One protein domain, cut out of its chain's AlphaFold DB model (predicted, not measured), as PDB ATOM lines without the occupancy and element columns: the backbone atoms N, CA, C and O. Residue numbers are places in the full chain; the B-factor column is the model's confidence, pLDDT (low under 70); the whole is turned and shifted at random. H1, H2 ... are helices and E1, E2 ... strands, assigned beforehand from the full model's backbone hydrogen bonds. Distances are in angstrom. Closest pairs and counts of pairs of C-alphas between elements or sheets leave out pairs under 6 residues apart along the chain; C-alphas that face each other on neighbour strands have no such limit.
ATOM      1  N   ASN A 253     108.649 119.689 108.031       40.41
ATOM      2  CA  ASN A 253     109.032 121.106 107.935       40.41
ATOM      3  C   ASN A 253     110.553 121.354 108.045       40.41
ATOM      4  O   ASN A 253     111.022 122.382 107.555       40.41
ATOM      5  N   SER A 254     111.351 120.452 108.640       45.03
ATOM      6  CA  SER A 254     112.780 120.713 108.927       45.03
ATOM      7  C   SER A 254     113.753 120.359 107.818       45.03
ATOM      8  O   SER A 254     114.916 120.740 107.902       45.03
ATOM      9  N   LEU A 255     113.313 119.705 106.748       59.22
ATOM     10  CA  LEU A 255     114.131 119.534 105.552       59.22
ATOM     11  C   LEU A 255     113.333 119.887 104.307       59.22
ATOM     12  O   LEU A 255     113.197 119.097 103.378       59.22
ATOM     13  N   ALA A 256     112.851 121.130 104.258       70.75
ATOM     14  CA  ALA A 256     112.576 121.771 102.981       70.75
ATOM     15  C   ALA A 256     113.901 121.866 102.204       70.75
ATOM     16  O   ALA A 256     114.633 122.853 102.308       70.75
ATOM     17  N   ILE A 257     114.237 120.790 101.491       81.31
ATOM     18  CA  ILE A 257     115.368 120.727 100.576       81.31
ATOM     19  C   ILE A 257     114.873 121.297  99.257       81.31
ATOM     20  O   ILE A 257     114.016 120.720  98.590       81.31
ATOM     21  N   LYS A 258     115.405 122.456  98.886       86.50
ATOM     22  CA  LYS A 258     115.107 123.096  97.613       86.50
ATOM     23  C   LYS A 258     116.361 123.149  96.770       86.50
ATOM     24  O   LYS A 258     117.325 123.830  97.108       86.50
ATOM     25  N   GLU A 259     116.307 122.484  95.632       86.75
ATOM     26  CA  GLU A 259     117.347 122.562  94.625       86.75
ATOM     27  C   GLU A 259     117.011 123.630  93.584       86.75
ATOM     28  O   GLU A 259     115.876 123.761  93.124       86.75
ATOM     29  N   THR A 260     118.018 124.409  93.208       87.88
ATOM     30  CA  THR A 260     117.954 125.363  92.103       87.88
ATOM     31  C   THR A 260     119.242 125.291  91.295       87.88
ATOM     32  O   THR A 260     120.310 125.045  91.847       87.88
ATOM     33  N   VAL A 261     119.161 125.535  89.990       86.19
ATOM     34  CA  VAL A 261     120.337 125.648  89.119       86.19
ATOM     35  C   VAL A 261     120.356 127.050  88.538       86.19
ATOM     36  O   VAL A 261     119.372 127.517  87.960       86.19
ATOM     37  N   CYS A 262     121.471 127.756  88.710       80.44
ATOM     38  CA  CYS A 262     121.643 129.074  88.118       80.44
ATOM     39  C   CYS A 262     121.755 128.944  86.596       80.44
ATOM     40  O   CYS A 262     122.739 128.412  86.097       80.44
ATOM     41  N   CYS A 263     120.811 129.500  85.836       76.56
ATOM     42  CA  CYS A 263     120.824 129.420  84.368       76.56
ATOM     43  C   CYS A 263     122.062 130.060  83.701       76.56
ATOM     44  O   CYS A 263     122.368 129.755  82.551       76.56
ATOM     45  N   HIS A 264     122.786 130.942  84.400       71.62
ATOM     46  CA  HIS A 264     123.954 131.650  83.860       71.62
ATOM     47  C   HIS A 264     125.294 130.988  84.183       71.62
ATOM     48  O   HIS A 264     126.260 131.123  83.427       71.62
ATOM     49  N   THR A 265     125.392 130.330  85.335       78.94
ATOM     50  CA  THR A 265     126.629 129.669  85.771       78.94
ATOM     51  C   THR A 265     126.526 128.154  85.737       78.94
ATOM     52  O   THR A 265     127.551 127.502  85.881       78.94
ATOM     53  N   MET A 266     125.316 127.616  85.562       82.62
ATOM     54  CA  MET A 266     124.957 126.208  85.761       82.62
ATOM     55  C   MET A 266     125.310 125.676  87.156       82.62
ATOM     56  O   MET A 266     125.286 124.477  87.394       82.62
ATOM     57  N   ILE A 267     125.591 126.575  88.106       87.12
ATOM     58  CA  ILE A 267     125.917 126.206  89.480       87.12
ATOM     59  C   ILE A 267     124.643 125.750  90.167       87.12
ATOM     60  O   ILE A 267     123.649 126.487  90.223       87.12
ATOM     61  N   LYS A 268     124.714 124.540  90.705       89.19
ATOM     62  CA  LYS A 268     123.679 123.958  91.540       89.19
ATOM     63  C   LYS A 268     123.734 124.587  92.926       89.19
ATOM     64  O   LYS A 268     124.799 124.721  93.522       89.19
ATOM     65  N   LYS A 269     122.574 124.983  93.437       91.00
ATOM     66  CA  LYS A 269     122.381 125.468  94.798       91.00
ATOM     67  C   LYS A 269     121.302 124.636  95.472       91.00
ATOM     68  O   LYS A 269     120.160 124.618  95.017       91.00
ATOM     69  N   VAL A 270     121.667 123.999  96.574       90.75
ATOM     70  CA  VAL A 270     120.788 123.212  97.433       90.75
ATOM     71  C   VAL A 270     120.574 123.990  98.726       90.75
ATOM     72  O   VAL A 270     121.522 124.254  99.457       90.75
ATOM     73  N   VAL A 271     119.336 124.396  98.988       91.12
ATOM     74  CA  VAL A 271     118.926 125.059 100.232       91.12
ATOM     75  C   VAL A 271     118.310 124.018 101.150       91.12
ATOM     76  O   VAL A 271     117.432 123.277 100.718       91.12
ATOM     77  N   ILE A 272     118.765 123.973 102.394       89.38
ATOM     78  CA  ILE A 272     118.419 122.974 103.401       89.38
ATOM     79  C   ILE A 272     117.872 123.720 104.622       89.38
ATOM     80  O   ILE A 272     118.431 124.737 105.025       89.38
ATOM     81  N   GLY A 273     116.756 123.248 105.182       86.56
ATOM     82  CA  GLY A 273     116.115 123.875 106.344       86.56
ATOM     83  C   GLY A 273     115.217 125.077 106.020       86.56
ATOM     84  O   GLY A 273     114.839 125.814 106.924       86.56
ATOM     85  N   GLY A 274     114.838 125.288 104.753       87.00
ATOM     86  CA  GLY A 274     113.874 126.326 104.357       87.00
ATOM     87  C   GLY A 274     114.479 127.719 104.152       87.00
ATOM     88  O   GLY A 274     115.652 127.857 103.818       87.00
ATOM     89  N   CYS A 275     113.664 128.772 104.265       85.88
ATOM     90  CA  CYS A 275     114.105 130.152 104.046       85.88
ATOM     91  C   CYS A 275     114.645 130.789 105.334       85.88
ATOM     92  O   CYS A 275     114.008 130.717 106.379       85.88
ATOM     93  N   GLN A 276     115.777 131.484 105.223       89.44
ATOM     94  CA  GLN A 276     116.340 132.345 106.264       89.44
ATOM     95  C   GLN A 276     116.853 133.634 105.616       89.44
ATOM     96  O   GLN A 276     117.460 133.597 104.535       89.44
ATOM     97  N   SER A 277     116.586 134.775 106.254       88.44
ATOM     98  CA  SER A 277     117.076 136.079 105.804       88.44
ATOM     99  C   SER A 277     118.603 136.126 105.851       88.44
ATOM    100  O   SER A 277     119.236 135.500 106.697       88.44
ATOM    101  N   SER A 278     119.205 136.850 104.908       87.44
ATOM    102  CA  SER A 278     120.649 137.069 104.921       87.44
ATOM    103  C   SER A 278     121.039 137.973 106.085       87.44
ATOM    104  O   SER A 278     120.421 139.022 106.280       87.44
ATOM    105  N   SER A 279     122.095 137.604 106.796       87.94
ATOM    106  CA  SER A 279     122.694 138.386 107.873       87.94
ATOM    107  C   SER A 279     124.135 138.742 107.533       87.94
ATOM    108  O   SER A 279     124.824 138.034 106.798       87.94
ATOM    109  N   PHE A 280     124.642 139.828 108.122       84.38
ATOM    110  CA  PHE A 280     126.065 140.142 108.028       84.38
ATOM    111  C   PHE A 280     126.927 139.017 108.611       84.38
ATOM    112  O   PHE A 280     128.081 138.896 108.216       84.38
ATOM    113  N   ASN A 281     126.387 138.218 109.540       88.62
ATOM    114  CA  ASN A 281     127.071 137.117 110.221       88.62
ATOM    115  C   ASN A 281     127.093 135.798 109.457       88.62
ATOM    116  O   ASN A 281     127.769 134.878 109.916       88.62
ATOM    117  N   ASP A 282     126.423 135.723 108.309       92.56
ATOM    118  CA  ASP A 282     126.414 134.523 107.482       92.56
ATOM    119  C   ASP A 282     127.840 134.097 107.114       92.56
ATOM    120  O   ASP A 282     128.721 134.928 106.851       92.56
ATOM    121  N   LYS A 283     128.067 132.783 107.114       93.81
ATOM    122  CA  LYS A 283     129.380 132.186 106.874       93.81
ATOM    123  C   LYS A 283     129.404 131.528 105.508       93.81
ATOM    124  O   LYS A 283     128.584 130.662 105.221       93.81
ATOM    125  N   ASN A 284     130.366 131.922 104.678       94.00
ATOM    126  CA  ASN A 284     130.622 131.281 103.389       94.00
ATOM    127  C   ASN A 284     131.956 130.544 103.470       94.00
ATOM    128  O   ASN A 284     132.997 131.164 103.698       94.00
ATOM    129  N   ILE A 285     131.919 129.233 103.279       95.19
ATOM    130  CA  ILE A 285     133.071 128.344 103.379       95.19
ATOM    131  C   ILE A 285     133.303 127.735 102.000       95.19
ATOM    132  O   ILE A 285     132.415 127.099 101.433       95.19
ATOM    133  N   LEU A 286     134.488 127.946 101.443       95.56
ATOM    134  CA  LEU A 286     134.896 127.355 100.174       95.56
ATOM    135  C   LEU A 286     135.610 126.035 100.442       95.56
ATOM    136  O   LEU A 286     136.574 126.023 101.195       95.56
ATOM    137  N   ILE A 287     135.204 124.951  99.791       95.50
ATOM    138  CA  ILE A 287     135.868 123.652  99.920       95.50
ATOM    139  C   ILE A 287     136.577 123.364  98.602       95.50
ATOM    140  O   ILE A 287     135.938 123.243  97.557       95.50
ATOM    141  N   PHE A 288     137.904 123.281  98.642       94.62
ATOM    142  CA  PHE A 288     138.744 122.986  97.488       94.62
ATOM    143  C   PHE A 288     139.625 121.790  97.817       94.62
ATOM    144  O   PHE A 288     140.354 121.817  98.800       94.62
ATOM    145  N   GLY A 289     139.584 120.739  97.005       93.06
ATOM    146  CA  GLY A 289     140.313 119.527  97.348       93.06
ATOM    147  C   GLY A 289     140.725 118.677  96.171       93.06
ATOM    148  O   GLY A 289     140.250 118.857  95.047       93.06
ATOM    149  N   MET A 290     141.628 117.749  96.456       91.69
ATOM    150  CA  MET A 290     142.078 116.745  95.504       91.69
ATOM    151  C   MET A 290     141.039 115.645  95.298       91.69
ATOM    152  O   MET A 290     140.068 115.524  96.051       91.69
ATOM    153  N   GLU A 291     141.239 114.863  94.242       89.38
ATOM    154  CA  GLU A 291     140.549 113.586  94.054       89.38
ATOM    155  C   GLU A 291     140.703 112.711  95.309       89.38
ATOM    156  O   GLU A 291     141.740 112.762  95.965       89.38
ATOM    157  N   ASN A 292     139.642 111.987  95.681       87.12
ATOM    158  CA  ASN A 292     139.577 111.099  96.856       87.12
ATOM    159  C   ASN A 292     139.735 111.754  98.242       87.12
ATOM    160  O   ASN A 292     139.715 111.068  99.258       87.12
ATOM    161  N   SER A 293     139.774 113.084  98.331       88.81
ATOM    162  CA  SER A 293     139.889 113.812  99.611       88.81
ATOM    163  C   SER A 293     138.699 113.675 100.576       88.81
ATOM    164  O   SER A 293     138.696 114.270 101.654       88.81
ATOM    165  N   ASN A 294     137.654 112.935 100.191       87.81
ATOM    166  CA  ASN A 294     136.448 112.712 100.987       87.81
ATOM    167  C   ASN A 294     135.767 114.003 101.483       87.81
ATOM    168  O   ASN A 294     135.206 114.059 102.577       87.81
ATOM    169  N   LYS A 295     135.717 115.035 100.623       90.25
ATOM    170  CA  LYS A 295     134.917 116.262 100.852       90.25
ATOM    171  C   LYS A 295     133.467 115.960 101.234       90.25
ATOM    172  O   LYS A 295     132.893 116.653 102.066       90.25
ATOM    173  N   SER A 296     132.892 114.915 100.643       86.94
ATOM    174  CA  SER A 296     131.552 114.410 100.955       86.94
ATOM    175  C   SER A 296     131.383 114.096 102.441       86.94
ATOM    176  O   SER A 296     130.389 114.488 103.050       86.94
ATOM    177  N   MET A 297     132.374 113.428 103.033       86.62
ATOM    178  CA  MET A 297     132.401 113.072 104.445       86.62
ATOM    179  C   MET A 297     132.504 114.322 105.314       86.62
ATOM    180  O   MET A 297     131.730 114.450 106.260       86.62
ATOM    181  N   PHE A 298     133.365 115.280 104.955       89.94
ATOM    182  CA  PHE A 298     133.454 116.563 105.658       89.94
ATOM    183  C   PHE A 298     132.118 117.323 105.640       89.94
ATOM    184  O   PHE A 298     131.613 117.738 106.681       89.94
ATOM    185  N   ILE A 299     131.491 117.461 104.468       90.62
ATOM    186  CA  ILE A 299     130.198 118.145 104.323       90.62
ATOM    187  C   ILE A 299     129.113 117.432 105.141       90.62
ATOM    188  O   ILE A 299     128.304 118.090 105.795       90.62
ATOM    189  N   ASN A 300     129.115 116.097 105.148       87.00
ATOM    190  CA  ASN A 300     128.197 115.311 105.962       87.00
ATOM    191  C   ASN A 300     128.389 115.593 107.462       87.00
ATOM    192  O   ASN A 300     127.418 115.817 108.180       87.00
ATOM    193  N   GLN A 301     129.633 115.653 107.941       87.31
ATOM    194  CA  GLN A 301     129.927 116.006 109.332       87.31
ATOM    195  C   GLN A 301     129.451 117.422 109.685       87.31
ATOM    196  O   GLN A 301     128.868 117.618 110.752       87.31
ATOM    197  N   VAL A 302     129.640 118.394 108.783       91.38
ATOM    198  CA  VAL A 302     129.102 119.753 108.949       91.38
ATOM    199  C   VAL A 302     127.582 119.719 109.066       91.38
ATOM    200  O   VAL A 302     127.026 120.321 109.979       91.38
ATOM    201  N   PHE A 303     126.902 118.983 108.192       88.62
ATOM    202  CA  PHE A 303     125.451 118.844 108.240       88.62
ATOM    203  C   PHE A 303     124.957 118.262 109.579       88.62
ATOM    204  O   PHE A 303     124.057 118.840 110.193       88.62
ATOM    205  N   HIS A 304     125.584 117.190 110.078       86.00
ATOM    206  CA  HIS A 304     125.243 116.604 111.385       86.00
ATOM    207  C   HIS A 304     125.445 117.574 112.534       86.00
ATOM    208  O   HIS A 304     124.589 117.677 113.413       86.00
ATOM    209  N   PHE A 305     126.555 118.307 112.512       89.25
ATOM    210  CA  PHE A 305     126.837 119.321 113.516       89.25
ATOM    211  C   PHE A 305     125.776 120.430 113.516       89.25
ATOM    212  O   PHE A 305     125.261 120.781 114.579       89.25
ATOM    213  N   LEU A 306     125.416 120.946 112.337       90.88
ATOM    214  CA  LEU A 306     124.487 122.069 112.186       90.88
ATOM    215  C   LEU A 306     123.052 121.740 112.620       90.88
ATOM    216  O   LEU A 306     122.358 122.604 113.152       90.88
ATOM    217  N   TYR A 307     122.592 120.504 112.426       87.06
ATOM    218  CA  TYR A 307     121.244 120.086 112.841       87.06
ATOM    219  C   TYR A 307     121.218 119.243 114.122       87.06
ATOM    220  O   TYR A 307     120.149 118.800 114.536       87.06
ATOM    221  N   GLN A 308     122.373 119.046 114.773       83.75
ATOM    222  CA  GLN A 308     122.530 118.246 115.997       83.75
ATOM    223  C   GLN A 308     121.896 116.850 115.900       83.75
ATOM    224  O   GLN A 308     121.297 116.345 116.854       83.75
ATOM    225  N   TRP A 309     122.008 116.217 114.736       75.44
ATOM    226  CA  TRP A 309     121.447 114.891 114.523       75.44
ATOM    227  C   TRP A 309     122.260 113.839 115.279       75.44
ATOM    228  O   TRP A 309     123.458 113.676 115.061       75.44
ATOM    229  N   LYS A 310     121.596 113.149 116.213       64.00
ATOM    230  CA  LYS A 310     122.215 112.146 117.095       64.00
ATOM    231  C   LYS A 310     122.116 110.717 116.561       64.00
ATOM    232  O   LYS A 310     122.804 109.844 117.075       64.00
ATOM    233  N   ASP A 311     121.245 110.482 115.585       63.50
ATOM    234  CA  ASP A 311     120.871 109.138 115.141       63.50
ATOM    235  C   ASP A 311     121.804 108.662 114.011       63.50
ATOM    236  O   ASP A 311     121.923 109.323 112.973       63.50
ATOM    237  N   GLU A 312     122.507 107.545 114.223       58.53
ATOM    238  CA  GLU A 312     123.547 107.056 113.305       58.53
ATOM    239  C   GLU A 312     122.978 106.541 111.977       58.53
ATOM    240  O   GLU A 312     123.619 106.703 110.939       58.53
ATOM    241  N   ASP A 313     121.741 106.039 111.970       56.62
ATOM    242  CA  ASP A 313     121.053 105.591 110.749       56.62
ATOM    243  C   ASP A 313     120.729 106.755 109.802       56.62
ATOM    244  O   ASP A 313     120.615 106.601 108.585       56.62
ATOM    245  N   VAL A 314     120.648 107.968 110.349       59.72
ATOM    246  CA  VAL A 314     120.458 109.203 109.587       59.72
ATOM    247  C   VAL A 314     121.817 109.788 109.170       59.72
ATOM    248  O   VAL A 314     121.885 110.723 108.364       59.72
ATOM    249  N   ARG A 315     122.936 109.203 109.637       57.47
ATOM    250  CA  ARG A 315     124.283 109.711 109.363       57.47
ATOM    251  C   ARG A 315     124.621 109.696 107.877       57.47
ATOM    252  O   ARG A 315     125.274 110.617 107.395       57.47
ATOM    253  N   ASN A 316     124.099 108.723 107.139       63.81
ATOM    254  CA  ASN A 316     124.291 108.635 105.695       63.81
ATOM    255  C   ASN A 316     123.193 109.338 104.892       63.81
ATOM    256  O   ASN A 316     123.353 109.496 103.692       63.81
ATOM    257  N   PHE A 317     122.128 109.854 105.519       67.25
ATOM    258  CA  PHE A 317     121.011 110.473 104.797       67.25
ATOM    259  C   PHE A 317     121.462 111.605 103.868       67.25
ATOM    260  O   PHE A 317     121.056 111.657 102.709       67.25
ATOM    261  N   PHE A 318     122.332 112.499 104.348       69.81
ATOM    262  CA  PHE A 318     122.869 113.569 103.508       69.81
ATOM    263  C   PHE A 318     123.688 112.994 102.350       69.81
ATOM    264  O   PHE A 318     123.507 113.409 101.207       69.81
ATOM    265  N   VAL A 319     124.551 112.013 102.620       69.19
ATOM    266  CA  VAL A 319     125.367 111.373 101.584       69.19
ATOM    267  C   VAL A 319     124.491 110.656 100.562       69.19
ATOM    268  O   VAL A 319     124.712 110.823  99.376       69.19
ATOM    269  N   ASP A 320     123.449 109.953 100.976       68.94
ATOM    270  CA  ASP A 320     122.647 109.113 100.089       68.94
ATOM    271  C   ASP A 320     121.574 109.903  99.330       68.94
ATOM    272  O   ASP A 320     121.223 109.559  98.201       68.94
ATOM    273  N   LYS A 321     121.032 110.969  99.933       69.38
ATOM    274  CA  LYS A 321     119.901 111.729  99.372       69.38
ATOM    275  C   LYS A 321     120.280 113.086  98.802       69.38
ATOM    276  O   LYS A 321     119.585 113.568  97.912       69.38
ATOM    277  N   ILE A 322     121.346 113.708  99.301       70.00
ATOM    278  CA  ILE A 322     121.698 115.096  98.965       70.00
ATOM    279  C   ILE A 322     123.020 115.148  98.192       70.00
ATOM    280  O   ILE A 322     123.101 115.799  97.149       70.00
ATOM    281  N   TYR A 323     124.043 114.434  98.661       69.62
ATOM    282  CA  TYR A 323     125.383 114.465  98.077       69.62
ATOM    283  C   TYR A 323     125.605 113.406  96.991       69.62
ATOM    284  O   TYR A 323     126.248 113.682  95.988       69.62
ATOM    285  N   GLY A 324     125.069 112.197  97.156       61.38
ATOM    286  CA  GLY A 324     125.339 111.011  96.330       61.38
ATOM    287  C   GLY A 324     124.764 111.102  94.922       61.38
ATOM    288  O   GLY A 324     125.248 110.448  94.003       61.38
ATOM    289  N   VAL A 325     123.803 112.006  94.729       50.91
ATOM    290  CA  VAL A 325     123.293 112.416  93.414       50.91
ATOM    291  C   VAL A 325     124.277 113.369  92.702       50.91
ATOM    292  O   VAL A 325     124.192 113.555  91.494       50.91
ATOM    293  N   ASN A 326     125.240 113.951  93.427       51.50
ATOM    294  CA  ASN A 326     126.088 115.068  93.009       51.50
ATOM    295  C   ASN A 326     127.571 114.854  93.357       51.50
ATOM    296  O   ASN A 326     128.175 115.710  94.005       51.50
ATOM    297  N   LYS A 327     128.200 113.757  92.906       58.00
ATOM    298  CA  LYS A 327     129.673 113.765  92.801       58.00
ATOM    299  C   LYS A 327     130.045 114.935  91.887       58.00
ATOM    300  O   LYS A 327     129.764 114.899  90.692       58.00
ATOM    301  N   SER A 328     130.553 116.013  92.479       59.81
ATOM    302  CA  SER A 328     130.544 117.340  91.873       59.81
ATOM    303  C   SER A 328     131.567 117.435  90.740       59.81
ATOM    304  O   SER A 328     132.746 117.715  90.941       59.81
ATOM    305  N   THR A 329     131.108 117.209  89.506       74.44
ATOM    306  CA  THR A 329     131.825 117.634  88.292       74.44
ATOM    307  C   THR A 329     131.844 119.156  88.166       74.44
ATOM    308  O   THR A 329     132.775 119.718  87.594       74.44
ATOM    309  N   ASP A 330     130.840 119.811  88.753       85.12
ATOM    310  CA  ASP A 330     130.612 121.252  88.744       85.12
ATOM    311  C   ASP A 330     130.514 121.813  90.165       85.12
ATOM    312  O   ASP A 330     130.262 121.085  91.121       85.12
ATOM    313  N   ILE A 331     130.701 123.126  90.314       91.25
ATOM    314  CA  ILE A 331     130.581 123.789  91.619       91.25
ATOM    315  C   ILE A 331     129.149 123.624  92.147       91.25
ATOM    316  O   ILE A 331     128.186 123.961  91.450       91.25
ATOM    317  N   CYS A 332     129.021 123.173  93.394       92.06
ATOM    318  CA  CYS A 332     127.746 123.024  94.090       92.06
ATOM    319  C   CYS A 332     127.738 123.851  95.380       92.06
ATOM    320  O   CYS A 332     128.712 123.879  96.126       92.06
ATOM    321  N   ILE A 333     126.634 124.543  95.648       93.62
ATOM    322  CA  ILE A 333     126.459 125.390  96.829       93.62
ATOM    323  C   ILE A 333     125.423 124.749  97.745       93.62
ATOM    324  O   ILE A 333     124.268 124.606  97.354       93.62
ATOM    325  N   TYR A 334     125.812 124.424  98.971       93.88
ATOM    326  CA  TYR A 334     124.911 123.954 100.018       93.88
ATOM    327  C   TYR A 334     124.661 125.093 101.003       93.88
ATOM    328  O   TYR A 334     125.584 125.561 101.661       93.88
ATOM    329  N   GLU A 335     123.423 125.570 101.076       94.81
ATOM    330  CA  GLU A 335     122.988 126.602 102.017       94.81
ATOM    331  C   GLU A 335     122.191 125.947 103.147       94.81
ATOM    332  O   GLU A 335     121.110 125.411 102.910       94.81
ATOM    333  N   PHE A 336     122.722 126.006 104.364       93.94
ATOM    334  CA  PHE A 336     122.115 125.467 105.574       93.94
ATOM    335  C   PHE A 336     121.457 126.599 106.363       93.94
ATOM    336  O   PHE A 336     122.133 127.502 106.868       93.94
ATOM    337  N   ASN A 337     120.133 126.526 106.454       93.56
ATOM    338  CA  ASN A 337     119.276 127.493 107.124       93.56
ATOM    339  C   ASN A 337     118.615 126.869 108.355       93.56
ATOM    340  O   ASN A 337     118.454 125.647 108.429       93.56
ATOM    341  N   ASN A 338     118.201 127.723 109.294       90.69
ATOM    342  CA  ASN A 338     117.496 127.346 110.523       90.69
ATOM    343  C   ASN A 338     118.227 126.225 111.289       90.69
ATOM    344  O   ASN A 338     117.629 125.237 111.711       90.69
ATOM    345  N   THR A 339     119.549 126.370 111.390       91.44
ATOM    346  CA  THR A 339     120.451 125.441 112.080       91.44
ATOM    347  C   THR A 339     120.538 125.787 113.568       91.44
ATOM    348  O   THR A 339     119.918 126.739 114.043       91.44
ATOM    349  N   ASN A 340     121.330 125.027 114.325       89.31
ATOM    350  CA  ASN A 340     121.676 125.364 115.706       89.31
ATOM    351  C   ASN A 340     122.542 126.634 115.844       89.31
ATOM    352  O   ASN A 340     122.730 127.110 116.964       89.31
ATOM    353  N   LEU A 341     123.070 127.178 114.742       91.38
ATOM    354  CA  LEU A 341     123.853 128.410 114.723       91.38
ATOM    355  C   LEU A 341     122.950 129.620 114.423       91.38
ATOM    356  O   LEU A 341     122.016 129.521 113.625       91.38
ATOM    357  N   PRO A 342     123.241 130.810 114.983       90.00
ATOM    358  CA  PRO A 342     122.409 132.005 114.804       90.00
ATOM    359  C   PRO A 342     122.582 132.683 113.429       90.00
ATOM    360  O   PRO A 342     122.153 133.822 113.235       90.00
ATOM    361  N   TYR A 343     123.242 132.026 112.478       92.31
ATOM    362  CA  TYR A 343     123.555 132.539 111.149       92.31
ATOM    363  C   TYR A 343     123.410 131.448 110.092       92.31
ATOM    364  O   TYR A 343     123.427 130.253 110.389       92.31
ATOM    365  N   LYS A 344     123.292 131.870 108.835       94.06
ATOM    366  CA  LYS A 344     123.283 130.953 107.700       94.06
ATOM    367  C   LYS A 344     124.695 130.472 107.398       94.06
ATOM    368  O   LYS A 344     125.629 131.276 107.323       94.06
ATOM    369  N   THR A 345     124.831 129.176 107.147       95.44
ATOM    370  CA  THR A 345     126.098 128.565 106.735       95.44
ATOM    371  C   THR A 345     125.996 128.131 105.283       95.44
ATOM    372  O   THR A 345     125.096 127.387 104.912       95.44
ATOM    373  N   THR A 346     126.923 128.583 104.446       96.00
ATOM    374  CA  THR A 346     126.993 128.228 103.028       96.00
ATOM    375  C   THR A 346     128.305 127.512 102.746       96.00
ATOM    376  O   THR A 346     129.375 128.087 102.938       96.00
ATOM    377  N   LEU A 347     128.232 126.277 102.256       96.06
ATOM    378  CA  LEU A 347     129.380 125.516 101.768       96.06
ATOM    379  C   LEU A 347     129.419 125.575 100.241       96.06
ATOM    380  O   LEU A 347     128.423 125.293  99.578       96.06
ATOM    381  N   ILE A 348     130.568 125.929  99.681       95.25
ATOM    382  CA  ILE A 348     130.804 126.000  98.238       95.25
ATOM    383  C   ILE A 348     131.740 124.846  97.885       95.25
ATOM    384  O   ILE A 348     132.960 124.969  98.006       95.25
ATOM    385  N   ASP A 349     131.155 123.718  97.494       94.19
ATOM    386  CA  ASP A 349     131.873 122.509  97.102       94.19
ATOM    387  C   ASP A 349     132.420 122.660  95.680       94.19
ATOM    388  O   ASP A 349     131.666 122.853  94.719       94.19
ATOM    389  N   CYS A 350     133.745 122.617  95.552       94.00
ATOM    390  CA  CYS A 350     134.423 122.685  94.267       94.00
ATOM    391  C   CYS A 350     134.691 121.287  93.698       94.00
ATOM    392  O   CYS A 350     135.032 120.378  94.457       94.00
ATOM    393  N   PRO A 351     134.691 121.134  92.363       91.44
ATOM    394  CA  PRO A 351     135.138 119.904  91.731       91.44
ATOM    395  C   PRO A 351     136.572 119.536  92.106       91.44
ATOM    396  O   PRO A 351     137.410 120.394  92.403       91.44
ATOM    397  N   GLU A 352     136.857 118.242  92.041       90.19
ATOM    398  CA  GLU A 352     138.139 117.675  92.447       90.19
ATOM    399  C   GLU A 352     139.301 118.109  91.554       90.19
ATOM    400  O   GLU A 352     139.229 118.111  90.319       90.19
ATOM    401  N   TYR A 353     140.418 118.437  92.200       90.75
ATOM    402  CA  TYR A 353     141.687 118.650  91.529       90.75
ATOM    403  C   TYR A 353     142.387 117.310  91.271       90.75
ATOM    404  O   TYR A 353     142.850 116.647  92.196       90.75
ATOM    405  N   LYS A 354     142.513 116.933  89.995       89.06
ATOM    406  CA  LYS A 354     143.152 115.674  89.578       89.06
ATOM    407  C   LYS A 354     144.607 115.892  89.167       89.06
ATOM    408  O   LYS A 354     144.838 116.432  88.089       89.06
ATOM    409  N   ILE A 355     145.594 115.481  89.968       81.62
ATOM    410  CA  ILE A 355     147.031 115.749  89.703       81.62
ATOM    411  C   ILE A 355     147.495 115.228  88.332       81.62
ATOM    412  O   ILE A 355     148.281 115.898  87.653       81.62
ATOM    413  N   ASN A 356     146.995 114.057  87.930       78.19
ATOM    414  CA  ASN A 356     147.479 113.312  86.764       78.19
ATOM    415  C   ASN A 356     146.750 113.652  85.455       78.19
ATOM    416  O   ASN A 356     147.058 113.084  84.413       78.19
ATOM    417  N   HIS A 357     145.805 114.596  85.480       71.56
ATOM    418  CA  HIS A 357     145.120 115.054  84.276       71.56
ATOM    419  C   HIS A 357     145.657 116.418  83.835       71.56
ATOM    420  O   HIS A 357     145.186 117.452  84.302       71.56
ATOM    421  N   ASP A 358     146.547 116.435  82.841       62.72
ATOM    422  CA  ASP A 358     146.986 117.667  82.154       62.72
ATOM    423  C   ASP A 358     145.918 118.222  81.175       62.72
ATOM    424  O   ASP A 358     146.190 119.046  80.301       62.72
ATOM    425  N   SER A 359     144.664 117.785  81.315       62.41
ATOM    426  CA  SER A 359     143.570 118.197  80.439       62.41
ATOM    427  C   SER A 359     143.084 119.617  80.752       62.41
ATOM    428  O   SER A 359     142.944 120.019  81.909       62.41
ATOM    429  N   SER A 360     142.692 120.353  79.709       63.97
ATOM    430  CA  SER A 360     141.974 121.635  79.819       63.97
ATOM    431  C   SER A 360     140.660 121.533  80.612       63.97
ATOM    432  O   SER A 360     140.104 122.550  81.041       63.97
ATOM    433  N   LEU A 361     140.167 120.313  80.843       68.31
ATOM    434  CA  LEU A 361     138.952 119.997  81.586       68.31
ATOM    435  C   LEU A 361     139.165 119.959  83.107       68.31
ATOM    436  O   LEU A 361     138.196 120.138  83.837       68.31
ATOM    437  N   GLN A 362     140.406 119.903  83.600       83.69
ATOM    438  CA  GLN A 362     140.713 119.923  85.034       83.69
ATOM    439  C   GLN A 362     140.151 121.175  85.733       83.69
ATOM    440  O   GLN A 362     140.253 122.296  85.212       83.69
ATOM    441  N   PHE A 363     139.557 121.011  86.917       87.62
ATOM    442  CA  PHE A 363     139.160 122.138  87.757       87.62
ATOM    443  C   PHE A 363     140.391 122.769  88.419       87.62
ATOM    444  O   PHE A 363     141.291 122.075  88.871       87.62
ATOM    445  N   THR A 364     140.477 124.100  88.436       91.44
ATOM    446  CA  THR A 364     141.643 124.833  88.968       91.44
ATOM    447  C   THR A 364     141.191 126.107  89.671       91.44
ATOM    448  O   THR A 364     140.111 126.622  89.375       91.44
ATOM    449  N   SER A 365     142.050 126.714  90.495       91.56
ATOM    450  CA  SER A 365     141.777 128.020  91.126       91.56
ATOM    451  C   SER A 365     141.445 129.109  90.093       91.56
ATOM    452  O   SER A 365     140.679 130.033  90.356       91.56
ATOM    453  N   LYS A 366     141.989 128.985  88.871       91.00
ATOM    454  CA  LYS A 366     141.681 129.880  87.748       91.00
ATOM    455  C   LYS A 366     140.247 129.694  87.239       91.00
ATOM    456  O   LYS A 366     139.608 130.696  86.921       91.00
ATOM    457  N   LYS A 367     139.759 128.451  87.145       91.56
ATOM    458  CA  LYS A 367     138.360 128.162  86.784       91.56
ATOM    459  C   LYS A 367     137.410 128.621  87.882       91.56
ATOM    460  O   LYS A 367     136.483 129.356  87.576       91.56
ATOM    461  N   LEU A 368     137.721 128.348  89.151       92.69
ATOM    462  CA  LEU A 368     136.964 128.893  90.283       92.69
ATOM    463  C   LEU A 368     136.793 130.418  90.173       92.69
ATOM    464  O   LEU A 368     135.681 130.938  90.282       92.69
ATOM    465  N   TYR A 369     137.883 131.143  89.905       92.06
ATOM    466  CA  TYR A 369     137.817 132.590  89.729       92.06
ATOM    467  C   TYR A 369     136.949 133.000  88.532       92.06
ATOM    468  O   TYR A 369     136.068 133.844  88.671       92.06
ATOM    469  N   LYS A 370     137.191 132.427  87.349       90.31
ATOM    470  CA  LYS A 370     136.510 132.840  86.113       90.31
ATOM    471  C   LYS A 370     135.035 132.450  86.078       90.31
ATOM    472  O   LYS A 370     134.205 133.256  85.657       90.31
ATOM    473  N   ASP A 371     134.734 131.231  86.496       88.12
ATOM    474  CA  ASP A 371     133.441 130.596  86.266       88.12
ATOM    475  C   ASP A 371     132.465 130.874  87.408       88.12
ATOM    476  O   ASP A 371     131.259 130.927  87.160       88.12
ATOM    477  N   PHE A 372     132.984 131.149  88.611       90.88
ATOM    478  CA  PHE A 372     132.190 131.465  89.793       90.88
ATOM    479  C   PHE A 372     132.484 132.854  90.367       90.88
ATOM    480  O   PHE A 372     131.644 133.743  90.219       90.88
ATOM    481  N   LEU A 373     133.651 133.081  90.985       91.38
ATOM    482  CA  LEU A 373     133.884 134.280  91.811       91.38
ATOM    483  C   LEU A 373     133.704 135.577  91.023       91.38
ATOM    484  O   LEU A 373     132.991 136.473  91.462       91.38
ATOM    485  N   ARG A 374     134.293 135.675  89.827       90.56
ATOM    486  CA  ARG A 374     134.180 136.864  88.977       90.56
ATOM    487  C   ARG A 374     132.726 137.146  88.621       90.56
ATOM    488  O   ARG A 374     132.300 138.291  88.724       90.56
ATOM    489  N   LYS A 375     131.960 136.129  88.215       89.56
ATOM    490  CA  LYS A 375     130.542 136.294  87.856       89.56
ATOM    491  C   LYS A 375     129.712 136.698  89.073       89.56
ATOM    492  O   LYS A 375     128.904 137.616  88.976       89.56
ATOM    493  N   TYR A 376     129.959 136.058  90.216       87.81
ATOM    494  CA  TYR A 376     129.273 136.353  91.468       87.81
ATOM    495  C   TYR A 376     129.541 137.790  91.927       87.81
ATOM    496  O   TYR A 376     128.601 138.554  92.127       87.81
ATOM    497  N   VAL A 377     130.811 138.193  92.009       89.38
ATOM    498  CA  VAL A 377     131.211 139.546  92.423       89.38
ATOM    499  C   VAL A 377     130.736 140.594  91.418       89.38
ATOM    500  O   VAL A 377     130.253 141.636  91.834       89.38
ATOM    501  N   THR A 378     130.767 140.317  90.110       87.44
ATOM    502  CA  THR A 378     130.198 141.237  89.102       87.44
ATOM    503  C   THR A 378     128.696 141.446  89.322       87.44
ATOM    504  O   THR A 378     128.193 142.550  89.149       87.44
ATOM    505  N   SER A 379     127.966 140.395  89.710       85.31
ATOM    506  CA  SER A 379     126.519 140.474  89.934       85.31
ATOM    507  C   SER A 379     126.137 141.090  91.281       85.31
ATOM    508  O   SER A 379     125.087 141.721  91.368       85.31
ATOM    509  N   LYS A 380     126.923 140.853  92.337       84.44
ATOM    510  CA  LYS A 380     126.594 141.236  93.721       84.44
ATOM    511  C   LYS A 380     127.425 142.406  94.252       84.44
ATOM    512  O   LYS A 380     127.173 142.873  95.354       84.44
ATOM    513  N   GLY A 381     128.428 142.860  93.505       84.88
ATOM    514  CA  GLY A 381     129.403 143.880  93.905       84.88
ATOM    515  C   GLY A 381     130.504 143.357  94.830       84.88
ATOM    516  O   GLY A 381     131.619 143.874  94.821       84.88
ATOM    517  N   TYR A 382     130.228 142.313  95.613       85.31
ATOM    518  CA  TYR A 382     131.183 141.741  96.553       85.31
ATOM    519  C   TYR A 382     130.905 140.262  96.843       85.31
ATOM    520  O   TYR A 382     129.813 139.745  96.598       85.31
ATOM    521  N   PHE A 383     131.904 139.582  97.399       87.12
ATOM    522  CA  PHE A 383     131.777 138.249  97.979       87.12
ATOM    523  C   PHE A 383     132.509 138.219  99.319       87.12
ATOM    524  O   PHE A 383     133.673 138.605  99.392       87.12
ATOM    525  N   VAL A 384     131.819 137.804 100.381       87.69
ATOM    526  CA  VAL A 384     132.416 137.659 101.712       87.69
ATOM    527  C   VAL A 384     132.743 136.196 101.932       87.69
ATOM    528  O   VAL A 384     131.832 135.377 101.953       87.69
ATOM    529  N   LEU A 385     134.017 135.877 102.129       90.69
ATOM    530  CA  LEU A 385     134.476 134.534 102.456       90.69
ATOM    531  C   LEU A 385     134.872 134.457 103.931       90.69
ATOM    532  O   LEU A 385     135.557 135.348 104.431       90.69
ATOM    533  N   SER A 386     134.454 133.396 104.613       91.31
ATOM    534  CA  SER A 386     134.789 133.141 106.018       91.31
ATOM    535  C   SER A 386     135.957 132.171 106.169       91.31
ATOM    536  O   SER A 386     136.797 132.367 107.035       91.31
ATOM    537  N   SER A 387     136.032 131.137 105.326       91.81
ATOM    538  CA  SER A 387     137.103 130.136 105.378       91.81
ATOM    539  C   SER A 387     137.258 129.406 104.043       91.81
ATOM    540  O   SER A 387     136.321 129.334 103.243       91.81
ATOM    541  N   VAL A 388     138.458 128.881 103.802       92.88
ATOM    542  CA  VAL A 388     138.785 127.929 102.744       92.88
ATOM    543  C   VAL A 388     139.204 126.618 103.401       92.88
ATOM    544  O   VAL A 388     140.182 126.591 104.134       92.88
ATOM    545  N   VAL A 389     138.520 125.524 103.094       93.69
ATOM    546  CA  VAL A 389     138.918 124.173 103.494       93.69
ATOM    547  C   VAL A 389     139.684 123.533 102.340       93.69
ATOM    548  O   VAL A 389     139.144 123.383 101.240       93.69
ATOM    549  N   ILE A 390     140.943 123.176 102.587       94.00
ATOM    550  CA  ILE A 390     141.821 122.448 101.671       94.00
ATOM    551  C   ILE A 390     141.721 120.961 101.989       94.00
ATOM    552  O   ILE A 390     142.277 120.503 102.982       94.00
ATOM    553  N   ALA A 391     141.005 120.211 101.153       93.62
ATOM    554  CA  ALA A 391     140.780 118.786 101.370       93.62
ATOM    555  C   ALA A 391     141.768 117.919 100.570       93.62
ATOM    556  O   ALA A 391     141.907 118.073  99.354       93.62
ATOM    557  N   VAL A 392     142.412 116.969 101.236       93.50
ATOM    558  CA  VAL A 392     143.316 115.973 100.641       93.50
ATOM    559  C   VAL A 392     143.028 114.584 101.208       93.50
ATOM    560  O   VAL A 392     142.367 114.467 102.237       93.50
ATOM    561  N   GLU A 393     143.483 113.530 100.536       90.31
ATOM    562  CA  GLU A 393     143.364 112.166 101.060       90.31
ATOM    563  C   GLU A 393     144.450 111.915 102.114       90.31
ATOM    564  O   GLU A 393     144.131 111.550 103.246       90.31
ATOM    565  N   ASN A 394     145.709 112.208 101.768       89.31
ATOM    566  CA  ASN A 394     146.880 111.970 102.613       89.31
ATOM    567  C   ASN A 394     147.688 113.253 102.856       89.31
ATOM    568  O   ASN A 394     147.568 114.234 102.125       89.31
ATOM    569  N   GLU A 395     148.558 113.260 103.867       87.06
ATOM    570  CA  GLU A 395     149.422 114.420 104.143       87.06
ATOM    571  C   GLU A 395     150.408 114.714 103.012       87.06
ATOM    572  O   GLU A 395     150.637 115.877 102.682       87.06
ATOM    573  N   ASP A 396     150.931 113.672 102.368       87.38
ATOM    574  CA  ASP A 396     151.874 113.797 101.252       87.38
ATOM    575  C   ASP A 396     151.283 114.589 100.073       87.38
ATOM    576  O   ASP A 396     151.999 115.294  99.352       87.38
ATOM    577  N   ASP A 397     149.959 114.558  99.912       87.44
ATOM    578  CA  ASP A 397     149.246 115.320  98.889       87.44
ATOM    579  C   ASP A 397     149.336 116.833  99.125       87.44
ATOM    580  O   ASP A 397     149.367 117.614  98.165       87.44
ATOM    581  N   LEU A 398     149.448 117.272 100.386       86.06
ATOM    582  CA  LEU A 398     149.697 118.678 100.711       86.06
ATOM    583  C   LEU A 398     151.081 119.107 100.241       86.06
ATOM    584  O   LEU A 398     151.263 120.271  99.900       86.06
ATOM    585  N   VAL A 399     152.058 118.205 100.159       87.06
ATOM    586  CA  VAL A 399     153.416 118.532  99.696       87.06
ATOM    587  C   VAL A 399     153.501 118.535  98.161       87.06
ATOM    588  O   VAL A 399     154.453 119.062  97.580       87.06
ATOM    589  N   ASN A 400     152.474 118.036  97.459       90.44
ATOM    590  CA  ASN A 400     152.468 117.975  96.002       90.44
ATOM    591  C   ASN A 400     152.622 119.364  95.353       90.44
ATOM    592  O   ASN A 400     151.750 120.232  95.448       90.44
ATOM    593  N   TYR A 401     153.701 119.553  94.586       90.25
ATOM    594  CA  TYR A 401     154.032 120.825  93.932       90.25
ATOM    595  C   TYR A 401     152.896 121.386  93.051       90.25
ATOM    596  O   TYR A 401     152.630 122.596  93.072       90.25
ATOM    597  N   LYS A 402     152.222 120.533  92.260       91.19
ATOM    598  CA  LYS A 402     151.168 120.978  91.333       91.19
ATOM    599  C   LYS A 402     149.960 121.484  92.125       91.19
ATOM    600  O   LYS A 402     149.403 122.528  91.769       91.19
ATOM    601  N   PHE A 403     149.582 120.782  93.193       91.62
ATOM    602  CA  PHE A 403     148.470 121.166  94.062       91.62
ATOM    603  C   PHE A 403     148.797 122.401  94.912       91.62
ATOM    604  O   PHE A 403     148.041 123.373  94.897       91.62
ATOM    605  N   GLN A 404     149.991 122.458  95.507       90.69
ATOM    606  CA  GLN A 404     150.519 123.637  96.209       90.69
ATOM    607  C   GLN A 404     150.482 124.902  95.349       90.69
ATOM    608  O   GLN A 404     150.150 125.992  95.819       90.69
ATOM    609  N   ARG A 405     150.752 124.786  94.043       91.44
ATOM    610  CA  ARG A 405     150.619 125.913  93.112       91.44
ATOM    611  C   ARG A 405     149.170 126.401  92.978       91.44
ATOM    612  O   ARG A 405     148.968 127.590  92.727       91.44
ATOM    613  N   GLN A 406     148.170 125.530  93.106       92.62
ATOM    614  CA  GLN A 406     146.758 125.933  93.129       92.62
ATOM    615  C   GLN A 406     146.381 126.588  94.458       92.62
ATOM    616  O   GLN A 406     145.741 127.641  94.430       92.62
ATOM    617  N   ILE A 407     146.841 126.039  95.586       91.00
ATOM    618  CA  ILE A 407     146.635 126.623  96.921       91.00
ATOM    619  C   ILE A 407     147.220 128.039  96.963       91.00
ATOM    620  O   ILE A 407     146.492 128.989  97.226       91.00
ATOM    621  N   LYS A 408     148.479 128.226  96.542       89.56
ATOM    622  CA  LYS A 408     149.127 129.550  96.466       89.56
ATOM    623  C   LYS A 408     148.340 130.564  95.628       89.56
ATOM    624  O   LYS A 408     148.312 131.750  95.952       89.56
ATOM    625  N   LYS A 409     147.690 130.121  94.544       90.75
ATOM    626  CA  LYS A 409     146.806 130.987  93.742       90.75
ATOM    627  C   LYS A 409     145.527 131.347  94.495       90.75
ATOM    628  O   LYS A 409     145.094 132.484  94.373       90.75
ATOM    629  N   LEU A 410     144.930 130.417  95.245       90.06
ATOM    630  CA  LEU A 410     143.779 130.717  96.108       90.06
ATOM    631  C   LEU A 410     144.167 131.727  97.187       90.06
ATOM    632  O   LEU A 410     143.459 132.712  97.366       90.06
ATOM    633  N   THR A 411     145.326 131.557  97.824       87.06
ATOM    634  CA  THR A 411     145.859 132.530  98.788       87.06
ATOM    635  C   THR A 411     146.029 133.904  98.145       87.06
ATOM    636  O   THR A 411     145.645 134.911  98.723       87.06
ATOM    637  N   TYR A 412     146.529 133.974  96.909       85.94
ATOM    638  CA  TYR A 412     146.603 135.248  96.193       85.94
ATOM    639  C   TYR A 412     145.217 135.850  95.901       85.94
ATOM    640  O   TYR A 412     145.039 137.055  96.056       85.94
ATOM    641  N   LEU A 413     144.234 135.028  95.510       85.69
ATOM    642  CA  LEU A 413     142.862 135.469  95.219       85.69
ATOM    643  C   LEU A 413     142.134 136.020  96.451       85.69
ATOM    644  O   LEU A 413     141.344 136.952  96.314       85.69
ATOM    645  N   PHE A 414     142.389 135.451  97.628       84.06
ATOM    646  CA  PHE A 414     141.731 135.833  98.880       84.06
ATOM    647  C   PHE A 414     142.601 136.720  99.788       84.06
ATOM    648  O   PHE A 414     142.178 137.076 100.883       84.06
ATOM    649  N   GLY A 415     143.776 137.143  99.314       70.81
ATOM    650  CA  GLY A 415     144.674 138.065 100.010       70.81
ATOM    651  C   GLY A 415     145.881 137.382 100.665       70.81
ATOM    652  O   GLY A 415     145.784 136.339 101.301       70.81
ATOM    653  N   LYS A 416     147.051 138.020 100.521       55.88
ATOM    654  CA  LYS A 416     148.363 137.548 101.013       55.88
ATOM    655  C   LYS A 416     148.592 137.724 102.520       55.88
ATOM    656  O   LYS A 416     149.658 137.367 103.008       55.88
ATOM    657  N   SER A 417     147.677 138.349 103.247       43.12
ATOM    658  CA  SER A 417     147.963 138.837 104.595       43.12
ATOM    659  C   SER A 417     147.747 137.738 105.625       43.12
ATOM    660  O   SER A 417     146.592 137.502 105.947       43.12
ATOM    661  N   ASN A 418     148.832 137.104 106.095       43.31
ATOM    662  CA  ASN A 418     149.119 136.548 107.440       43.31
ATOM    663  C   ASN A 418     148.011 135.853 108.270       43.31
ATOM    664  O   ASN A 418     148.249 135.470 109.411       43.31
ATOM    665  N   ASN A 419     146.820 135.645 107.727       52.72
ATOM    666  CA  ASN A 419     145.683 135.022 108.369       52.72
ATOM    667  C   ASN A 419     145.744 133.541 108.032       52.72
ATOM    668  O   ASN A 419     144.949 133.027 107.242       52.72
ATOM    669  N   TYR A 420     146.691 132.861 108.682       57.03
ATOM    670  CA  TYR A 420     146.738 131.400 108.787       57.03
ATOM    671  C   TYR A 420     145.374 130.804 109.197       57.03
ATOM    672  O   TYR A 420     145.110 129.640 108.958       57.03
ATOM    673  N   TYR A 421     144.477 131.624 109.750       64.50
ATOM    674  CA  TYR A 421     143.136 131.271 110.204       64.50
ATOM    675  C   TYR A 421     142.051 131.160 109.118       64.50
ATOM    676  O   TYR A 421     140.931 130.796 109.453       64.50
ATOM    677  N   ILE A 422     142.312 131.531 107.854       80.50
ATOM    678  CA  ILE A 422     141.300 131.398 106.782       80.50
ATOM    679  C   ILE A 422     141.357 130.010 106.149       80.50
ATOM    680  O   ILE A 422     140.316 129.462 105.789       80.50
ATOM    681  N   PHE A 423     142.564 129.477 105.969       85.00
ATOM    682  CA  PHE A 423     142.795 128.197 105.315       85.00
ATOM    683  C   PHE A 423     142.862 127.098 106.373       85.00
ATOM    684  O   PHE A 423     143.754 127.119 107.209       85.00
ATOM    685  N   GLU A 424     141.937 126.146 106.312       87.56
ATOM    686  CA  GLU A 424     141.960 124.942 107.142       87.56
ATOM    687  C   GLU A 424     142.337 123.733 106.296       87.56
ATOM    688  O   GLU A 424     141.885 123.597 105.157       87.56
ATOM    689  N   GLU A 425     143.127 122.828 106.859       88.50
ATOM    690  CA  GLU A 425     143.473 121.566 106.216       88.50
ATOM    691  C   GLU A 425     142.482 120.476 106.634       88.50
ATOM    692  O   GLU A 425     142.143 120.326 107.808       88.50
ATOM    693  N   CYS A 426     142.013 119.706 105.658       86.31
ATOM    694  CA  CYS A 426     141.124 118.576 105.859       86.31
ATOM    695  C   CYS A 426     141.766 117.320 105.263       86.31
ATOM    696  O   CYS A 426     141.940 117.228 104.049       86.31
ATOM    697  N   LEU A 427     142.126 116.360 106.114       86.81
ATOM    698  CA  LEU A 427     142.642 115.057 105.707       86.81
ATOM    699  C   LEU A 427     141.517 114.038 105.730       86.81
ATOM    700  O   LEU A 427     140.913 113.802 106.778       86.81
ATOM    701  N   ASN A 428     141.259 113.409 104.590       85.44
ATOM    702  CA  ASN A 428     140.324 112.300 104.480       85.44
ATOM    703  C   ASN A 428     138.948 112.616 105.114       85.44
ATOM    704  O   ASN A 428     138.396 111.846 105.900       85.44
ATOM    705  N   GLY A 429     138.424 113.813 104.833       80.62
ATOM    706  CA  GLY A 429     137.149 114.291 105.373       80.62
ATOM    707  C   GLY A 429     137.163 114.750 106.839       80.62
ATOM    708  O   GLY A 429     136.104 115.107 107.350       80.62
ATOM    709  N   LYS A 430     138.319 114.769 107.514       85.44
ATOM    710  CA  LYS A 430     138.490 115.230 108.904       85.44
ATOM    711  C   LYS A 430     139.355 116.485 108.959       85.44
ATOM    712  O   LYS A 430     140.279 116.618 108.166       85.44
ATOM    713  N   LEU A 431     139.074 117.416 109.866       84.50
ATOM    714  CA  LEU A 431     139.879 118.636 110.004       84.50
ATOM    715  C   LEU A 431     141.177 118.354 110.769       84.50
ATOM    716  O   LEU A 431     141.168 117.601 111.741       84.50
ATOM    717  N   LYS A 432     142.277 118.980 110.343       78.62
ATOM    718  CA  LYS A 432     143.526 119.007 111.115       78.62
ATOM    719  C   LYS A 432     143.460 120.102 112.164       78.62
ATOM    720  O   LYS A 432     143.044 121.221 111.864       78.62
ATOM    721  N   TRP A 433     143.934 119.783 113.360       66.81
ATOM    722  CA  TRP A 433     144.037 120.723 114.467       66.81
ATOM    723  C   TRP A 433     145.479 120.835 114.944       66.81
ATOM    724  O   TRP A 433     146.230 119.861 114.931       66.81
ATOM    725  N   TYR A 434     145.853 122.049 115.344       59.72
ATOM    726  CA  TYR A 434     147.128 122.330 115.991       59.72
ATOM    727  C   TYR A 434     146.868 122.433 117.490       59.72
ATOM    728  O   TYR A 434     146.317 123.437 117.941       59.72
ATOM    729  N   GLU A 435     147.244 121.413 118.255       54.84
ATOM    730  CA  GLU A 435     147.306 121.549 119.709       54.84
ATOM    731  C   GLU A 435     148.572 122.325 120.104       54.84
ATOM    732  O   GLU A 435     149.602 122.269 119.417       54.84
ATOM    733  N   GLU A 436     148.508 123.071 121.211       45.69
ATOM    734  CA  GLU A 436     149.666 123.735 121.820       45.69
ATOM    735  C   GLU A 436     150.677 122.671 122.290       45.69
ATOM    736  O   GLU A 436     150.665 122.230 123.434       45.69
ATOM    737  N   GLY A 437     151.531 122.199 121.376       47.44
ATOM    738  CA  GLY A 437     152.472 121.109 121.660       47.44
ATOM    739  C   GLY A 437     153.075 120.382 120.452       47.44
ATOM    740  O   GLY A 437     153.667 119.326 120.642       47.44
ATOM    741  N   ASN A 438     152.954 120.916 119.227       44.94
ATOM    742  CA  ASN A 438     153.481 120.354 117.964       44.94
ATOM    743  C   ASN A 438     152.956 118.966 117.546       44.94
ATOM    744  O   ASN A 438     153.351 118.478 116.486       44.94
ATOM    745  N   ASN A 439     152.055 118.349 118.310       47.91
ATOM    746  CA  ASN A 439     151.393 117.124 117.883       47.91
ATOM    747  C   ASN A 439     150.127 117.473 117.097       47.91
ATOM    748  O   ASN A 439     149.223 118.141 117.593       47.91
ATOM    749  N   PHE A 440     150.101 117.035 115.843       54.53
ATOM    750  CA  PHE A 440     148.915 117.080 115.004       54.53
ATOM    751  C   PHE A 440     147.971 115.957 115.422       54.53
ATOM    752  O   PHE A 440     148.374 114.794 115.403       54.53
ATOM    753  N   ASP A 441     146.720 116.294 115.730       53.41
ATOM    754  CA  ASP A 441     145.652 115.301 115.841       53.41
ATOM    755  C   ASP A 441     144.602 115.519 114.742       53.41
ATOM    756  O   ASP A 441     144.195 116.643 114.421       53.41
ATOM    757  N   VAL A 442     144.182 114.414 114.131       58.09
ATOM    758  CA  VAL A 442     143.161 114.380 113.084       58.09
ATOM    759  C   VAL A 442     141.846 113.982 113.740       58.09
ATOM    760  O   VAL A 442     141.473 112.806 113.797       58.09
ATOM    761  N   SER A 443     141.113 114.983 114.219       59.47
ATOM    762  CA  SER A 443     139.876 114.790 114.972       59.47
ATOM    763  C   SER A 443     138.648 115.335 114.228       59.47
ATOM    764  O   SER A 443     138.711 116.272 113.429       59.47
ATOM    765  N   ASN A 444     137.473 114.752 114.493       65.00
ATOM    766  CA  ASN A 444     136.188 115.252 113.982       65.00
ATOM    767  C   ASN A 444     135.711 116.470 114.793       65.00
ATOM    768  O   ASN A 444     134.596 116.492 115.315       65.00
ATOM    769  N   ASN A 445     136.551 117.494 114.930       79.06
ATOM    770  CA  ASN A 445     136.264 118.639 115.786       79.06
ATOM    771  C   ASN A 445     135.578 119.787 115.023       79.06
ATOM    772  O   ASN A 445     136.004 120.940 115.012       79.06
ATOM    773  N   ILE A 446     134.465 119.460 114.362       87.56
ATOM    774  CA  ILE A 446     133.635 120.439 113.644       87.56
ATOM    775  C   ILE A 446     133.114 121.528 114.597       87.56
ATOM    776  O   ILE A 446     132.989 122.687 114.207       87.56
ATOM    777  N   SER A 447     132.858 121.188 115.866       87.50
ATOM    778  CA  SER A 447     132.434 122.171 116.864       87.50
ATOM    779  C   SER A 447     133.473 123.270 117.065       87.50
ATOM    780  O   SER A 447     133.105 124.442 117.121       87.50
ATOM    781  N   GLU A 448     134.748 122.926 117.219       86.38
ATOM    782  CA  GLU A 448     135.800 123.928 117.375       86.38
ATOM    783  C   GLU A 448     136.008 124.725 116.088       86.38
ATOM    784  O   GLU A 448     136.218 125.936 116.150       86.38
ATOM    785  N   TYR A 449     135.828 124.097 114.920       89.12
ATOM    786  CA  TYR A 449     135.882 124.798 113.633       89.12
ATOM    787  C   TYR A 449     134.867 125.934 113.570       89.12
ATOM    788  O   TYR A 449     135.222 127.072 113.261       89.12
ATOM    789  N   PHE A 450     133.614 125.667 113.937       89.88
ATOM    790  CA  PHE A 450     132.591 126.709 113.953       89.88
ATOM    791  C   PHE A 450     132.810 127.749 115.061       89.88
ATOM    792  O   PHE A 450     132.582 128.931 114.809       89.88
ATOM    793  N   LYS A 451     133.357 127.372 116.228       88.50
ATOM    794  CA  LYS A 451     133.795 128.351 117.246       88.50
ATOM    795  C   LYS A 451     134.887 129.283 116.706       88.50
ATOM    796  O   LYS A 451     134.822 130.494 116.911       88.50
ATOM    797  N   LYS A 452     135.863 128.746 115.966       84.88
ATOM    798  CA  LYS A 452     136.917 129.528 115.298       84.88
ATOM    799  C   LYS A 452     136.341 130.438 114.218       84.88
ATOM    800  O   LYS A 452     136.788 131.571 114.080       84.88
ATOM    801  N   LEU A 453     135.340 129.984 113.462       86.00
ATOM    802  CA  LEU A 453     134.656 130.815 112.468       86.00
ATOM    803  C   LEU A 453     133.888 131.974 113.105       86.00
ATOM    804  O   LEU A 453     133.791 133.038 112.493       86.00
ATOM    805  N   GLU A 454     133.319 131.791 114.295       82.75
ATOM    806  CA  GLU A 454     132.629 132.852 115.037       82.75
ATOM    807  C   GLU A 454     133.584 133.958 115.480       82.75
ATOM    808  O   GLU A 454     133.248 135.134 115.333       82.75
ATOM    809  N   SER A 455     134.782 133.585 115.936       68.38
ATOM    810  CA  SER A 455     135.813 134.523 116.381       68.38
ATOM    811  C   SER A 455     136.580 135.209 115.241       68.38
ATOM    812  O   SER A 455     137.260 136.199 115.500       68.38
ATOM    813  N   ASN A 456     136.460 134.737 113.988       64.50
ATOM    814  CA  ASN A 456     137.343 135.137 112.887       64.50
ATOM    815  C   ASN A 456     136.688 135.690 111.598       64.50
ATOM    816  O   ASN A 456     135.473 135.753 111.388       64.50
ATOM    817  N   TYR A 457     137.632 136.143 110.766       63.88
ATOM    818  CA  TYR A 457     137.652 137.047 109.623       63.88
ATOM    819  C   TYR A 457     136.631 136.831 108.501       63.88
ATOM    820  O   TYR A 457     136.257 135.727 108.118       63.88
ATOM    821  N   LYS A 458     136.262 137.958 107.892       67.69
ATOM    822  CA  LYS A 458     135.530 138.043 106.630       67.69
ATOM    823  C   LYS A 458     136.477 138.629 105.591       67.69
ATOM    824  O   LYS A 458     136.811 139.808 105.663       67.69
ATOM    825  N   VAL A 459     136.914 137.820 104.630       73.12
ATOM    826  CA  VAL A 459     137.623 138.334 103.455       73.12
ATOM    827  C   VAL A 459     136.592 138.905 102.504       73.12
ATOM    828  O   VAL A 459     135.740 138.183 101.987       73.12
ATOM    829  N   LEU A 460     136.681 140.207 102.259       74.44
ATOM    830  CA  LEU A 460     135.861 140.875 101.266       74.44
ATOM    831  C   LEU A 460     136.564 140.833  99.909       74.44
ATOM    832  O   LEU A 460     137.518 141.566  99.665       74.44
ATOM    833  N   VAL A 461     136.068 139.994  99.008       75.50
ATOM    834  CA  VAL A 461     136.516 139.960  97.618       75.50
ATOM    835  C   VAL A 461     135.713 140.984  96.823       75.50
ATOM    836  O   VAL A 461     134.489 140.873  96.698       75.50
ATOM    837  N   ARG A 462     136.414 141.974  96.268       72.62
ATOM    838  CA  ARG A 462     135.893 142.933  95.285       72.62
ATOM    839  C   ARG A 462     136.690 142.787  93.995       72.62
ATOM    840  O   ARG A 462     137.877 142.465  94.034       72.62
ATOM    841  N   LEU A 463     136.029 142.975  92.857       68.94
ATOM    842  CA  LEU A 463     136.762 143.152  91.609       68.94
ATOM    843  C   LEU A 463     137.396 144.551  91.642       68.94
ATOM    844  O   LEU A 463     136.747 145.464  92.159       68.94
TER     845      LEU A 463
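What this domain is: This is residues 253 to 463 of the 464 residues of an uncharacterized protein of Strongyloides venezuelensis (UniProt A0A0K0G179). A strongly twisted sheet of nine strands curls round helix H1, with H6 on the same face and H5 on the opposite face: three layers, helices on both faces. H3 packs on H5 and, at its other end, on a small two-stranded sheet, E6 and E11. The printed part has 211 residues, with six named helices and eleven named strands in the order E1 E2 E3 H1 H2 E4 E5 H3 E6 E7 H4 H5 E8 E9 E10 H6 E11. The large sheet is mixed, in the order E1 E2 E4 E5 E3 E7 E8 E9 E10; the class is mixed, helices and strands. The whole is compact, radius of gyration of the C-alphas 16.5 A, and spans 47 by 45 by 32 A.

How they stand to each other: E3, residues 283 to 289, is parallel to its neighbours E5, residues 345 to 349, and E7, residues 387 to 392; N 285 and O 346, 2.8 A, and N 286 and O 387, 2.9 A, are within hydrogen-bond range. E5 forms a hairpin with E4, residues 332 to 336, N 334 to O 347 2.8 A. E2, residues 268 to 272, is parallel to E4, N 270 to O 333 2.8 A, and forms a hairpin with edge strand E1, residues 258 to 261, N 260 to O 269 2.8 A. E7 is parallel to E8, residues 423 to 427, N 390 to O 424 2.8 A. E8, E9, residues 430 to 434, and edge strand E10, residues 440 to 443, form a meander of two hairpins, each strand the antiparallel neighbour of the one before; N 427 to O 430 is 2.8 A, N 433 to O 441 3.3 A. The sheet curls round H1, residues 295 to 307. H6, residues 446 to 455, touches H1 about perpendicular, 74 degrees, C-alphas of Val 302 and Ile 446 closest, 6.6 A. H2, residues 317 to 323, touches H1, C-alphas of Asn 300 and Phe 318 closest, 6.1 A, and only grazes the sheet. H5, residues 401 to 414, is over E7, height over the sheet 10.4 A. H4, residues 395 to 399, only grazes the sheet; E7, H4, H5 and E8 are a strand-helix-strand unit, parallel strands joined through helices, its crossover right-handed. H3, residues 365 to 380, touches H5 with residues 365 to 369 alone, C-alphas of Ser 365 and Gln 406 closest, 5.8 A. E6, residues 383 to 385, is antiparallel to E11, residues 459 to 461, N 385 to O 459 2.9 A. Every O i to N i+4 pair is within range in H1 and H6; H2 has 2 of 3, H3 10 of 12, H5 9 of 10, H4 0 of 1 but 2 of 2 O i to N i+3 pairs.

Where its parts are: E1 begins at C-alpha 258 (115.107, 123.096, 97.613); E11 ends at C-alpha 461 (136.516, 139.960, 97.618). H3 is 20.3 A long, H5 20.0 A, E3 19.2 A.

The domain as a whole: The C-alphas farthest apart, of Cys 263 and Gly 437, are 49.6 A apart. The printed part has no cut; the E5 to H3 link is long. Mean pLDDT of the printed part is 81.2; 48 residues are under 70, among them 310 to 321 and 433 to 444.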